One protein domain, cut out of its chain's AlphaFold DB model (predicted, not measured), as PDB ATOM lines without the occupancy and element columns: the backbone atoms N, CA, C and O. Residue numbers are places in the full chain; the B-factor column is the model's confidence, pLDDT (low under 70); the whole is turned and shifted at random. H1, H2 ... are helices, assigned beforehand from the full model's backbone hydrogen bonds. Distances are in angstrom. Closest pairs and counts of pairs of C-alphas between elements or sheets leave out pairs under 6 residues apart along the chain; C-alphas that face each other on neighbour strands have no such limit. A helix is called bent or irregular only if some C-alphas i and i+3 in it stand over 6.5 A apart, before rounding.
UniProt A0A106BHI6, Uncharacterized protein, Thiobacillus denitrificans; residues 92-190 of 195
ATOM      1  N   PRO A  92     124.282 199.249 138.576       89.56
ATOM      2  CA  PRO A  92     124.610 197.851 138.341       89.56
ATOM      3  C   PRO A  92     126.059 197.586 138.770       89.56
ATOM      4  O   PRO A  92     126.975 198.261 138.310       89.56
ATOM      5  N   LEU A  93     126.252 196.596 139.644       89.75
ATOM      6  CA  LEU A  93     127.560 196.166 140.152       89.75
ATOM      7  C   LEU A  93     127.791 194.695 139.759       89.75
ATOM      8  O   LEU A  93     127.602 193.809 140.595       89.75
ATOM      9  N   PRO A  94     128.071 194.401 138.476       82.69
ATOM     10  CA  PRO A  94     128.136 193.031 137.969       82.69
ATOM     11  C   PRO A  94     129.331 192.219 138.483       82.69
ATOM     12  O   PRO A  94     129.286 190.992 138.395       82.69
ATOM     13  N   GLY A  95     130.394 192.850 138.996       88.31
ATOM     14  CA  GLY A  95     131.610 192.125 139.359       88.31
ATOM     15  C   GLY A  95     132.337 192.610 140.609       88.31
ATOM     16  O   GLY A  95     132.012 193.625 141.224       88.31
ATOM     17  N   VAL A  96     133.391 191.860 140.954       91.88
ATOM     18  CA  VAL A  96     134.327 192.162 142.053       91.88
ATOM     19  C   VAL A  96     134.871 193.586 141.935       91.88
ATOM     20  O   VAL A  96     134.872 194.327 142.914       91.88
ATOM     21  N   ALA A  97     135.284 193.984 140.729       93.75
ATOM     22  CA  ALA A  97     135.868 195.297 140.470       93.75
ATOM     23  C   ALA A  97     134.944 196.455 140.874       93.75
ATOM     24  O   ALA A  97     135.418 197.436 141.439       93.75
ATOM     25  N   ASP A  98     133.636 196.326 140.645       93.88
ATOM     26  CA  ASP A  98     132.665 197.377 140.950       93.88
ATOM     27  C   ASP A  98     132.452 197.533 142.456       93.88
ATOM     28  O   ASP A  98     132.359 198.650 142.962       93.88
ATOM     29  N   ILE A  99     132.413 196.415 143.184       93.25
ATOM     30  CA  ILE A  99     132.256 196.402 144.645       93.25
ATOM     31  C   ILE A  99     133.505 196.986 145.316       93.25
ATOM     32  O   ILE A  99     133.388 197.787 146.243       93.25
ATOM     33  N   ILE A 100     134.694 196.647 144.808       93.00
ATOM     34  CA  ILE A 100     135.957 197.238 145.262       93.00
ATOM     35  C   ILE A 100     136.004 198.735 144.925       93.00
ATOM     36  O   ILE A 100     136.282 199.558 145.789       93.00
ATOM     37  N   ALA A 101     135.656 199.142 143.706       93.62
ATOM     38  CA  ALA A 101     135.604 200.561 143.357       93.62
ATOM     39  C   ALA A 101     134.651 201.349 144.270       93.62
ATOM     40  O   ALA A 101     134.991 202.441 144.724       93.62
ATOM     41  N   LEU A 102     133.477 200.790 144.574       93.81
ATOM     42  CA  LEU A 102     132.500 201.417 145.458       93.81
ATOM     43  C   LEU A 102     133.034 201.564 146.888       93.81
ATOM     44  O   LEU A 102     132.921 202.642 147.470       93.81
ATOM     45  N   GLY A 103     133.649 200.510 147.434       92.38
ATOM     46  CA  GLY A 103     134.263 200.543 148.760       92.38
ATOM     47  C   GLY A 103     135.383 201.580 148.864       92.38
ATOM     48  O   GLY A 103     135.442 202.333 149.829       92.38
ATOM     49  N   GLU A 104     136.244 201.675 147.852       91.62
ATOM     50  CA  GLU A 104     137.307 202.685 147.772       91.62
ATOM     51  C   GLU A 104     136.728 204.101 147.769       91.62
ATOM     52  O   GLU A 104     137.157 204.961 148.536       91.62
ATOM     53  N   LEU A 105     135.721 204.347 146.926       93.12
ATOM     54  CA  LEU A 105     135.067 205.652 146.842       93.12
ATOM     55  C   LEU A 105     134.347 206.021 148.140       93.12
ATOM     56  O   LEU A 105     134.192 207.210 148.415       93.12
ATOM     57  N   ALA A 106     133.918 205.036 148.926       92.50
ATOM     58  CA  ALA A 106     133.359 205.213 150.261       92.50
ATOM     59  C   ALA A 106     134.426 205.321 151.373       92.50
ATOM     60  O   ALA A 106     134.070 205.579 152.515       92.50
ATOM     61  N   HIS A 107     135.716 205.175 151.043       85.38
ATOM     62  CA  HIS A 107     136.842 205.061 151.982       85.38
ATOM     63  C   HIS A 107     136.794 203.834 152.912       85.38
ATOM     64  O   HIS A 107     137.489 203.789 153.923       85.38
ATOM     65  N   GLU A 108     136.045 202.799 152.540       77.44
ATOM     66  CA  GLU A 108     135.937 201.535 153.283       77.44
ATOM     67  C   GLU A 108     137.142 200.606 153.027       77.44
ATOM     68  O   GLU A 108     137.436 199.710 153.815       77.44
ATOM     69  N   ILE A 109     137.893 200.827 151.939       61.75
ATOM     70  CA  ILE A 109     139.022 199.967 151.520       61.75
ATOM     71  C   ILE A 109     140.348 200.311 152.221       61.75
ATOM     72  O   ILE A 109     141.374 199.678 151.983       61.75
ATOM     73  N   GLY A 110     140.324 201.215 153.206       58.03
ATOM     74  CA  GLY A 110     141.475 201.531 154.062       58.03
ATOM     75  C   GLY A 110     142.030 200.357 154.893       58.03
ATOM     76  O   GLY A 110     143.098 200.498 155.485       58.03
ATOM     77  N   TYR A 111     141.365 199.191 154.905       62.91
ATOM     78  CA  TYR A 111     141.805 197.985 155.622       62.91
ATOM     79  C   TYR A 111     141.782 196.712 154.747       62.91
ATOM     80  O   TYR A 111     141.021 195.785 155.038       62.91
ATOM     81  N   PRO A 112     142.637 196.583 153.709       69.12
ATOM     82  CA  PRO A 112     142.637 195.423 152.800       69.12
ATOM     83  C   PRO A 112     142.739 194.068 153.520       69.12
ATOM     84  O   PRO A 112     142.178 193.069 153.078       69.12
ATOM     85  N   ARG A 113     143.412 194.043 154.677       71.31
ATOM     86  CA  ARG A 113     143.562 192.850 155.517       71.31
ATOM     87  C   ARG A 113     142.250 192.382 156.152       71.31
ATOM     88  O   ARG A 113     142.070 191.180 156.297       71.31
ATOM     89  N   MET A 114     141.349 193.295 156.520       78.44
ATOM     90  CA  MET A 114     140.038 192.924 157.071       78.44
ATOM     91  C   MET A 114     139.168 192.284 155.997       78.44
ATOM     92  O   MET A 114     138.595 191.232 156.239       78.44
ATOM     93  N   LEU A 115     139.155 192.858 154.790       84.88
ATOM     94  CA  LEU A 115     138.387 192.306 153.676       84.88
ATOM     95  C   LEU A 115     138.845 190.888 153.313       84.88
ATOM     96  O   LEU A 115     138.013 190.002 153.151       84.88
ATOM     97  N   LEU A 116     140.156 190.659 153.204       84.25
ATOM     98  CA  LEU A 116     140.685 189.323 152.916       84.25
ATOM     99  C   LEU A 116     140.369 188.330 154.043       84.25
ATOM    100  O   LEU A 116     139.919 187.226 153.760       84.25
ATOM    101  N   ASN A 117     140.511 188.743 155.306       85.81
ATOM    102  CA  ASN A 117     140.146 187.912 156.453       85.81
ATOM    103  C   ASN A 117     138.639 187.580 156.475       85.81
ATOM    104  O   ASN A 117     138.257 186.460 156.802       85.81
ATOM    105  N   ASP A 118     137.765 188.515 156.102       86.75
ATOM    106  CA  ASP A 118     136.324 188.257 155.997       86.75
ATOM    107  C   ASP A 118     136.010 187.264 154.872       86.75
ATOM    108  O   ASP A 118     135.154 186.394 155.037       86.75
ATOM    109  N   ILE A 119     136.720 187.353 153.744       88.06
ATOM    110  CA  ILE A 119     136.598 186.387 152.644       88.06
ATOM    111  C   ILE A 119     137.051 184.996 153.102       88.06
ATOM    112  O   ILE A 119     136.366 184.019 152.820       88.06
ATOM    113  N   GLU A 120     138.164 184.895 153.828       86.88
ATOM    114  CA  GLU A 120     138.674 183.621 154.347       86.88
ATOM    115  C   GLU A 120     137.716 182.973 155.360       86.88
ATOM    116  O   GLU A 120     137.509 181.762 155.317       86.88
ATOM    117  N   ASN A 121     137.102 183.766 156.243       88.94
ATOM    118  CA  ASN A 121     136.232 183.250 157.305       88.94
ATOM    119  C   ASN A 121     134.783 183.002 156.855       88.94
ATOM    120  O   ASN A 121     134.128 182.098 157.376       88.94
ATOM    121  N   TYR A 122     134.263 183.804 155.919       89.19
ATOM    122  CA  TYR A 122     132.831 183.829 155.577       89.19
ATOM    123  C   TYR A 122     132.530 183.701 154.077       89.19
ATOM    124  O   TYR A 122     131.361 183.601 153.691       89.19
ATOM    125  N   GLY A 123     133.554 183.691 153.224       89.25
ATOM    126  CA  GLY A 123     133.420 183.617 151.771       89.25
ATOM    127  C   GLY A 123     133.176 184.971 151.102       89.25
ATOM    128  O   GLY A 123     132.739 185.953 151.719       89.25
ATOM    129  N   TRP A 124     133.426 185.020 149.792       89.88
ATOM    130  CA  TRP A 124     133.350 186.256 149.009       89.88
ATOM    131  C   TRP A 124     131.958 186.887 149.041       89.88
ATOM    132  O   TRP A 124     131.830 188.094 149.220       89.88
ATOM    133  N   ASN A 125     130.902 186.083 148.913       89.38
ATOM    134  CA  ASN A 125     129.535 186.604 148.845       89.38
ATOM    135  C   ASN A 125     129.131 187.360 150.121       89.38
ATOM    136  O   ASN A 125     128.437 188.375 150.034       89.38
ATOM    137  N   HIS A 126     129.571 186.887 151.292       89.44
ATOM    138  CA  HIS A 126     129.307 187.563 152.559       89.44
ATOM    139  C   HIS A 126     130.078 188.883 152.644       89.44
ATOM    140  O   HIS A 126     129.478 189.939 152.856       89.44
ATOM    141  N   ALA A 127     131.391 188.833 152.408       90.19
ATOM    142  CA  ALA A 127     132.255 190.009 152.444       90.19
ATOM    143  C   ALA A 127     131.791 191.091 151.451       90.19
ATOM    144  O   ALA A 127     131.675 192.265 151.803       90.19
ATOM    145  N   ALA A 128     131.432 190.689 150.229       90.31
ATOM    146  CA  ALA A 128     130.930 191.569 149.183       90.31
ATOM    147  C   ALA A 128     129.607 192.248 149.565       90.31
ATOM    148  O   ALA A 128     129.442 193.445 149.327       90.31
ATOM    149  N   ALA A 129     128.669 191.514 150.173       90.88
ATOM    150  CA  ALA A 129     127.399 192.074 150.629       90.88
ATOM    151  C   ALA A 129     127.599 193.104 151.752       90.88
ATOM    152  O   ALA A 129     127.006 194.186 151.708       90.88
ATOM    153  N   THR A 130     128.465 192.797 152.722       90.94
ATOM    154  CA  THR A 130     128.806 193.703 153.827       90.94
ATOM    155  C   THR A 130     129.494 194.966 153.318       90.94
ATOM    156  O   THR A 130     129.039 196.066 153.631       90.94
ATOM    157  N   LEU A 131     130.523 194.818 152.478       91.12
ATOM    158  CA  LEU A 131     131.250 195.941 151.887       91.12
ATOM    159  C   LEU A 131     130.324 196.829 151.053       91.12
ATOM    160  O   LEU A 131     130.321 198.045 151.225       91.12
ATOM    161  N   LYS A 132     129.496 196.227 150.190       92.94
ATOM    162  CA  LYS A 132     128.528 196.964 149.371       92.94
ATOM    163  C   LYS A 132     127.583 197.784 150.245       92.94
ATOM    164  O   LYS A 132     127.417 198.970 149.989       92.94
ATOM    165  N   ARG A 133     126.958 197.171 151.254       93.19
ATOM    166  CA  ARG A 133     126.010 197.856 152.144       93.19
ATOM    167  C   ARG A 133     126.664 199.050 152.840       93.19
ATOM    168  O   ARG A 133     126.161 200.159 152.711       93.19
ATOM    169  N   ASN A 134     127.805 198.834 153.493       92.44
ATOM    170  CA  ASN A 134     128.512 199.895 154.211       92.44
ATOM    171  C   ASN A 134     128.917 201.030 153.262       92.44
ATOM    172  O   ASN A 134     128.695 202.198 153.564       92.44
ATOM    173  N   ALA A 135     129.435 200.693 152.076       94.38
ATOM    174  CA  ALA A 135     129.832 201.688 151.092       94.38
ATOM    175  C   ALA A 135     128.642 202.529 150.607       94.38
ATOM    176  O   ALA A 135     128.755 203.748 150.501       94.38
ATOM    177  N   LEU A 136     127.491 201.905 150.336       95.50
ATOM    178  CA  LEU A 136     126.275 202.616 149.932       95.50
ATOM    179  C   LEU A 136     125.781 203.567 151.030       95.50
ATOM    180  O   LEU A 136     125.472 204.721 150.726       95.50
ATOM    181  N   ASP A 137     125.759 203.112 152.284       94.56
ATOM    182  CA  ASP A 137     125.352 203.924 153.436       94.56
ATOM    183  C   ASP A 137     126.297 205.123 153.628       94.56
ATOM    184  O   ASP A 137     125.853 206.276 153.672       94.56
ATOM    185  N   SER A 138     127.611 204.879 153.649       95.00
ATOM    186  CA  SER A 138     128.646 205.914 153.769       95.00
ATOM    187  C   SER A 138     128.548 206.951 152.641       95.00
ATOM    188  O   SER A 138     128.591 208.162 152.884       95.00
ATOM    189  N   LEU A 139     128.347 206.508 151.395       95.69
ATOM    190  CA  LEU A 139     128.188 207.395 150.239       95.69
ATOM    191  C   LEU A 139     126.899 208.222 150.299       95.69
ATOM    192  O   LEU A 139     126.930 209.408 149.968       95.69
ATOM    193  N   ALA A 140     125.783 207.633 150.730       96.19
ATOM    194  CA  ALA A 140     124.514 208.341 150.872       96.19
ATOM    195  C   ALA A 140     124.597 209.437 151.949       96.19
ATOM    196  O   ALA A 140     124.176 210.574 151.717       96.19
ATOM    197  N   HIS A 141     125.221 209.138 153.092       94.31
ATOM    198  CA  HIS A 141     125.479 210.126 154.140       94.31
ATOM    199  C   HIS A 141     126.440 211.229 153.692       94.31
ATOM    200  O   HIS A 141     126.229 212.399 154.025       94.31
ATOM    201  N   ARG A 142     127.460 210.897 152.891       94.88
ATOM    202  CA  ARG A 142     128.358 211.900 152.308       94.88
ATOM    203  C   ARG A 142     127.632 212.810 151.321       94.88
ATOM    204  O   ARG A 142     127.833 214.017 151.361       94.88
ATOM    205  N   CYS A 143     126.753 212.261 150.485       95.25
ATOM    206  CA  CYS A 143     125.929 213.047 149.565       95.25
ATOM    207  C   CYS A 143     125.102 214.112 150.306       95.25
ATOM    208  O   CYS A 143     125.093 215.279 149.907       95.25
ATOM    209  N   ALA A 144     124.460 213.725 151.414       93.50
ATOM    210  CA  ALA A 144     123.700 214.648 152.255       93.50
ATOM    211  C   ALA A 144     124.594 215.671 152.974       93.50
ATOM    212  O   ALA A 144     124.254 216.852 153.019       93.50
ATOM    213  N   SER A 145     125.757 215.243 153.478       91.12
ATOM    214  CA  SER A 145     126.755 216.123 154.116       91.12
ATOM    215  C   SER A 145     127.235 217.227 153.178       91.12
ATOM    216  O   SER A 145     127.263 218.394 153.560       91.12
ATOM    217  N   ASP A 146     127.558 216.854 151.940       91.12
ATOM    218  CA  ASP A 146     128.065 217.754 150.904       91.12
ATOM    219  C   ASP A 146     126.975 218.664 150.310       91.12
ATOM    220  O   ASP A 146     127.287 219.530 149.493       91.12
ATOM    221  N   ALA A 147     125.700 218.446 150.664       88.31
ATOM    222  CA  ALA A 147     124.535 219.122 150.087       88.31
ATOM    223  C   ALA A 147     124.491 219.083 148.543       88.31
ATOM    224  O   ALA A 147     123.950 219.982 147.897       88.31
ATOM    225  N   LYS A 148     125.059 218.034 147.934       90.06
ATOM    226  CA  LYS A 148     125.071 217.849 146.475       90.06
ATOM    227  C   LYS A 148     123.749 217.252 146.002       90.06
ATOM    228  O   LYS A 148     123.230 216.368 146.684       90.06
ATOM    229  N   PRO A 149     123.221 217.629 144.826       95.00
ATOM    230  CA  PRO A 149     122.063 216.953 144.249       95.00
ATOM    231  C   PRO A 149     122.321 215.437 144.131       95.00
ATOM    232  O   PRO A 149     123.354 215.047 143.577       95.00
ATOM    233  N   PRO A 150     121.418 214.558 144.621       95.44
ATOM    234  CA  PRO A 150     121.670 213.115 144.645       95.44
ATOM    235  C   PRO A 150     121.984 212.521 143.270       95.44
ATOM    236  O   PRO A 150     122.844 211.654 143.145       95.44
ATOM    237  N   THR A 151     121.324 213.020 142.227       95.88
ATOM    238  CA  THR A 151     121.536 212.606 140.836       95.88
ATOM    239  C   THR A 151     122.941 212.939 140.337       95.88
ATOM    240  O   THR A 151     123.611 212.073 139.778       95.88
ATOM    241  N   GLU A 152     123.413 214.163 140.576       96.31
ATOM    242  CA  GLU A 152     124.757 214.611 140.191       96.31
ATOM    243  C   GLU A 152     125.840 213.869 140.973       96.31
ATOM    244  O   GLU A 152     126.830 213.417 140.397       96.31
ATOM    245  N   PHE A 153     125.628 213.677 142.277       96.12
ATOM    246  CA  PHE A 153     126.543 212.920 143.122       96.12
ATOM    247  C   PHE A 153     126.712 211.485 142.614       96.12
ATOM    248  O   PHE A 153     127.832 211.013 142.430       96.12
ATOM    249  N   VAL A 154     125.605 210.795 142.332       95.44
ATOM    250  CA  VAL A 154     125.610 209.412 141.832       95.44
ATOM    251  C   VAL A 154     126.266 209.319 140.454       95.44
ATOM    252  O   VAL A 154     127.031 208.385 140.199       95.44
ATOM    253  N   ALA A 155     126.020 210.293 139.572       95.31
ATOM    254  CA  ALA A 155     126.685 210.366 138.274       95.31
ATOM    255  C   ALA A 155     128.209 210.516 138.425       95.31
ATOM    256  O   ALA A 155     128.962 209.809 137.752       95.31
ATOM    257  N   ALA A 156     128.667 211.365 139.351       95.88
ATOM    258  CA  ALA A 156     130.086 211.531 139.653       95.88
ATOM    259  C   ALA A 156     130.714 210.244 140.216       95.88
ATOM    260  O   ALA A 156     131.781 209.832 139.760       95.88
ATOM    261  N   ILE A 157     130.031 209.558 141.142       95.88
ATOM    262  CA  ILE A 157     130.473 208.250 141.651       95.88
ATOM    263  C   ILE A 157     130.668 207.280 140.487       95.88
ATOM    264  O   ILE A 157     131.772 206.771 140.305       95.88
ATOM    265  N   ARG A 158     129.656 207.105 139.632       94.69
ATOM    266  CA  ARG A 158     129.733 206.201 138.477       94.69
ATOM    267  C   ARG A 158     130.889 206.546 137.536       94.69
ATOM    268  O   ARG A 158     131.594 205.646 137.092       94.69
ATOM    269  N   ALA A 159     131.112 207.831 137.262       95.50
ATOM    270  CA  ALA A 159     132.210 208.281 136.406       95.50
ATOM    271  C   ALA A 159     133.598 207.970 136.998       95.50
ATOM    272  O   ALA A 159     134.543 207.708 136.258       95.50
ATOM    273  N   THR A 160     133.727 207.971 138.328       95.38
ATOM    274  CA  THR A 160     135.003 207.716 139.024       95.38
ATOM    275  C   THR A 160     135.289 206.240 139.309       95.38
ATOM    276  O   THR A 160     136.446 205.890 139.552       95.38
ATOM    277  N   MET A 161     134.283 205.360 139.238       94.56
ATOM    278  CA  MET A 161     134.436 203.927 139.526       94.56
ATOM    279  C   MET A 161     135.556 203.238 138.727       94.56
ATOM    280  O   MET A 161     136.349 202.534 139.352       94.56
ATOM    281  N   PRO A 162     135.720 203.449 137.404       94.50
ATOM    282  CA  PRO A 162     136.794 202.792 136.653       94.50
ATOM    283  C   PRO A 162     138.193 203.168 137.158       94.50
ATOM    284  O   PRO A 162     139.067 202.312 137.288       94.50
ATOM    285  N   ALA A 163     138.400 204.443 137.500       94.25
ATOM    286  CA  ALA A 163     139.671 204.917 138.040       94.25
ATOM    287  C   ALA A 163     139.934 204.367 139.451       94.25
ATOM    288  O   ALA A 163     141.076 204.061 139.789       94.25
ATOM    289  N   ALA A 164     138.888 204.219 140.272       92.75
ATOM    290  CA  ALA A 164     138.987 203.575 141.579       92.75
ATOM    291  C   ALA A 164     139.329 202.081 141.459       92.75
ATOM    292  O   ALA A 164     140.223 201.606 142.157       92.75
ATOM    293  N   ALA A 165     138.697 201.361 140.527       92.94
ATOM    294  CA  ALA A 165     139.012 199.961 140.246       92.94
ATOM    295  C   ALA A 165     140.473 199.783 139.803       92.94
ATOM    296  O   ALA A 165     141.162 198.888 140.288       92.94
ATOM    297  N   ALA A 166     140.975 200.662 138.928       92.69
ATOM    298  CA  ALA A 166     142.345 200.588 138.423       92.69
ATOM    299  C   ALA A 166     143.410 200.683 139.533       92.69
ATOM    300  O   ALA A 166     144.433 200.007 139.449       92.69
ATOM    301  N   ARG A 167     143.162 201.463 140.597       91.50
ATOM    302  CA  ARG A 167     144.077 201.565 141.753       91.50
ATOM    303  C   ARG A 167     144.203 200.264 142.546       91.50
ATOM    304  O   ARG A 167     145.214 200.058 143.205       91.50
ATOM    305  N   HIS A 168     143.203 199.388 142.457       89.69
ATOM    306  CA  HIS A 168     143.106 198.144 143.222       89.69
ATOM    307  C   HIS A 168     143.182 196.896 142.335       89.69
ATOM    308  O   HIS A 168     142.671 195.840 142.705       89.69
ATOM    309  N   ALA A 169     143.820 196.990 141.165       91.88
ATOM    310  CA  ALA A 169     143.865 195.908 140.178       91.88
ATOM    311  C   ALA A 169     144.407 194.578 140.743       91.88
ATOM    312  O   ALA A 169     143.882 193.509 140.422       91.88
ATOM    313  N   ASP A 170     145.420 194.632 141.611       90.81
ATOM    314  CA  ASP A 170     146.004 193.432 142.221       90.81
ATOM    315  C   ASP A 170     145.070 192.793 143.253       90.81
ATOM    316  O   ASP A 170     144.878 191.576 143.232       90.81
ATOM    317  N   LEU A 171     144.427 193.602 144.101       89.69
ATOM    318  CA  LEU A 171     143.431 193.126 145.064       89.69
ATOM    319  C   LEU A 171     142.231 192.500 144.345       89.69
ATOM    320  O   LEU A 171     141.793 191.408 144.704       89.69
ATOM    321  N   ILE A 172     141.737 193.157 143.293       92.75
ATOM    322  CA  ILE A 172     140.645 192.642 142.460       92.75
ATOM    323  C   ILE A 172     141.024 191.276 141.895       92.75
ATOM    324  O   ILE A 172     140.238 190.341 142.005       92.75
ATOM    325  N   ARG A 173     142.239 191.128 141.354       92.50
ATOM    326  CA  ARG A 173     142.715 189.850 140.813       92.50
ATOM    327  C   ARG A 173     142.720 188.747 141.871       92.50
ATOM    328  O   ARG A 173     142.179 187.676 141.613       92.50
ATOM    329  N   GLN A 174     143.286 189.017 143.048       90.88
ATOM    330  CA  GLN A 174     143.341 188.054 144.154       90.88
ATOM    331  C   GLN A 174     141.939 187.606 144.578       90.88
ATOM    332  O   GLN A 174     141.658 186.410 144.649       90.88
ATOM    333  N   ILE A 175     141.036 188.561 144.792       90.88
ATOM    334  CA  ILE A 175     139.660 188.284 145.203       90.88
ATOM    335  C   ILE A 175     138.892 187.537 144.111       90.88
ATOM    336  O   ILE A 175     138.160 186.600 144.415       90.88
ATOM    337  N   THR A 176     139.057 187.903 142.838       92.00
ATOM    338  CA  THR A 176     138.432 187.178 141.725       92.00
ATOM    339  C   THR A 176     138.891 185.724 141.687       92.00
ATOM    340  O   THR A 176     138.055 184.840 141.514       92.00
ATOM    341  N   THR A 177     140.182 185.450 141.900       90.75
ATOM    342  CA  THR A 177     140.682 184.074 142.006       90.75
ATOM    343  C   THR A 177     140.015 183.326 143.161       90.75
ATOM    344  O   THR A 177     139.486 182.241 142.934       90.75
ATOM    345  N   LEU A 178     139.960 183.920 144.358       87.00
ATOM    346  CA  LEU A 178     139.304 183.315 145.526       87.00
ATOM    347  C   LEU A 178     137.818 183.025 145.269       87.00
ATOM    348  O   LEU A 178     137.353 181.915 145.523       87.00
ATOM    349  N   ALA A 179     137.089 183.988 144.702       86.31
ATOM    350  CA  ALA A 179     135.665 183.860 144.408       86.31
ATOM    351  C   ALA A 179     135.374 182.743 143.389       86.31
ATOM    352  O   ALA A 179     134.422 181.978 143.557       86.31
ATOM    353  N   VAL A 180     136.200 182.612 142.345       88.62
ATOM    354  CA  VAL A 180     136.071 181.524 141.359       88.62
ATOM    355  C   VAL A 180     136.391 180.172 141.996       88.62
ATOM    356  O   VAL A 180     135.649 179.213 141.782       88.62
ATOM    357  N   SER A 181     137.455 180.082 142.800       86.50
ATOM    358  CA  SER A 181     137.807 178.852 143.517       86.50
ATOM    359  C   SER A 181     136.686 178.390 144.451       86.50
ATOM    360  O   SER A 181     136.330 177.212 144.434       86.50
ATOM    361  N   GLU A 182     136.078 179.310 145.204       85.06
ATOM    362  CA  GLU A 182     134.936 179.027 146.078       85.06
ATOM    363  C   GLU A 182     133.734 178.495 145.278       85.06
ATOM    364  O   GLU A 182     133.103 177.505 145.661       85.06
ATOM    365  N   GLN A 183     133.429 179.111 144.132       85.69
ATOM    366  CA  GLN A 183     132.323 178.681 143.280       85.69
ATOM    367  C   GLN A 183     132.554 177.276 142.705       85.69
ATOM    368  O   GLN A 183     131.641 176.449 142.728       85.69
ATOM    369  N   LEU A 184     133.771 176.979 142.237       88.38
ATOM    370  CA  LEU A 184     134.130 175.653 141.726       88.38
ATOM    371  C   LEU A 184     134.019 174.573 142.808       88.38
ATOM    372  O   LEU A 184     133.488 173.496 142.541       88.38
ATOM    373  N   GLN A 185     134.460 174.864 144.036       85.88
ATOM    374  CA  GLN A 185     134.311 173.948 145.170       85.88
ATOM    375  C   GLN A 185     132.838 173.672 145.488       85.88
ATOM    376  O   GLN A 185     132.465 172.517 145.684       85.88
ATOM    377  N   LYS A 186     131.979 174.701 145.480       84.88
ATOM    378  CA  LYS A 186     130.531 174.534 145.694       84.88
ATOM    379  C   LYS A 186     129.882 173.670 144.616       84.88
ATOM    380  O   LYS A 186     129.080 172.802 144.944       84.88
ATOM    381  N   THR A 187     130.233 173.882 143.348       86.31
ATOM    382  CA  THR A 187     129.708 173.074 142.237       86.31
ATOM    383  C   THR A 187     130.211 171.630 142.295       86.31
ATOM    384  O   THR A 187     129.439 170.717 142.029       86.31
ATOM    385  N   ALA A 188     131.466 171.400 142.694       83.56
ATOM    386  CA  ALA A 188     132.017 170.054 142.868       83.56
ATOM    387  C   ALA A 188     131.439 169.310 144.089       83.56
ATOM    388  O   ALA A 188     131.355 168.084 144.075       83.56
ATOM    389  N   ALA A 189     131.037 170.035 145.136       79.50
ATOM    390  CA  ALA A 189     130.451 169.474 146.353       79.50
ATOM    391  C   ALA A 189     128.940 169.191 146.249       79.50
ATOM    392  O   ALA A 189     128.389 168.535 147.133       79.50
ATOM    393  N   GLN A 190     128.254 169.663 145.202       70.81
ATOM    394  CA  GLN A 190     126.861 169.294 144.937       70.81
ATOM    395  C   GLN A 190     126.818 167.877 144.338       70.81
ATOM    396  O   GLN A 190     127.286 167.684 143.215       70.81
TER     397      GLN A 190
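Overview. This is residues 92 to 190 of the 195 residues of an uncharacterized protein of Thiobacillus denitrificans (UniProt A0A106BHI6). Three long helices, H3, H4 and H5, make a rough triangle round the short helix H1, which sits in the middle: H3 is the longest side, and H4 and H5 meet near their ends in an L-shaped corner. H2 packs on the first end of H3, and H5 runs on past its contact with H3, so that residues 184 to 190 stick out as an arm. The printed part has 99 residues with five named helices in the order H1, H2, H3, H4, H5 and no named strand; the class is all helix, and the packing of the helices is mostly crossed, with 1 of 5 touching pairs at a shallow tilt. The whole is compact, with a radius of gyration of the C-alphas of 14.6 A, and spans 50 by 24 by 21 A, the free end of H5 adding to the length.

Along the chain. The printed part begins at Pro 92, and H1 follows with residues 96 to 105; C-alpha 96 is at (134.327, 192.162, 142.053). H2 holds residues 112 to 122. H3, the longest helix by residues, holds residues 124 to 145 and measures 31.0 A from first to last C-alpha; C-alpha 124 is at (133.350, 186.256, 149.009). H4, residues 150 to 167, measures 25.4 A and has a kink of 38 degrees near residue 160. It is irregular, C-alphas 159 and 162 being 7.2 A apart. H5, residues 169 to 189, measures 30.3 A and ends with C-alpha 189 at (130.451, 169.474, 146.353).

Arrangement. H1 and H3 are the hub, touching three other helices each. They touch each other, with the C-alphas of Gly 103 and Ala 135 the closest at 5.1 A. They run the same way at a shallow tilt of 32 degrees, only just short of steep. H1 touches H4, which meets it with residues 157 to 165 alone; the closest C-alphas are those of Ala 101 and Ala 165, 4.7 A apart, and the two run opposite ways at a steep tilt of 65 degrees. H1 also touches H5, of which residues 172 to 176 alone take part, closest at the C-alphas of Ala 97 and Ile 172, 5.8 A apart. H2 touches H3 at residues 124 to 127 of H3 alone, and the C-alphas of Ile 119 and Ala 127 are the closest at 5.7 A; they run opposite ways at a steep tilt of 46 degrees. H3 touches H5 with Trp 124 alone, whose C-alpha is 5.7 A from that of Ala 179, the closest pair. H3 and H4 are close but not clearly touching, the closest C-alphas being those of Cys 143 and Phe 153, 6.5 A apart. H4 and H5 are also close but not clearly touching, and about perpendicular at 88 degrees. H2 is apart from H4 and from H1. In H1, H2, H3 and H5 every O i to N i+4 pair is within hydrogen-bond range; in H4 12 of 14 are.

Size, cuts and confidence. The C-alphas farthest apart are those of Ala 147 and Ala 188, at 50.2 A. The printed part runs from residue 92 to residue 190 of a chain of 195 residues and has no cut. The links H2 to H3, H3 to H4 and H4 to H5 are tight, and the link H1 to H2 is short; no link is long. Residues 184 to 190, of which 184 to 189 belong to H5, stand free. The mean pLDDT of the printed part is 89.3, and the model's confidence is under 70 at residues 109 to 112.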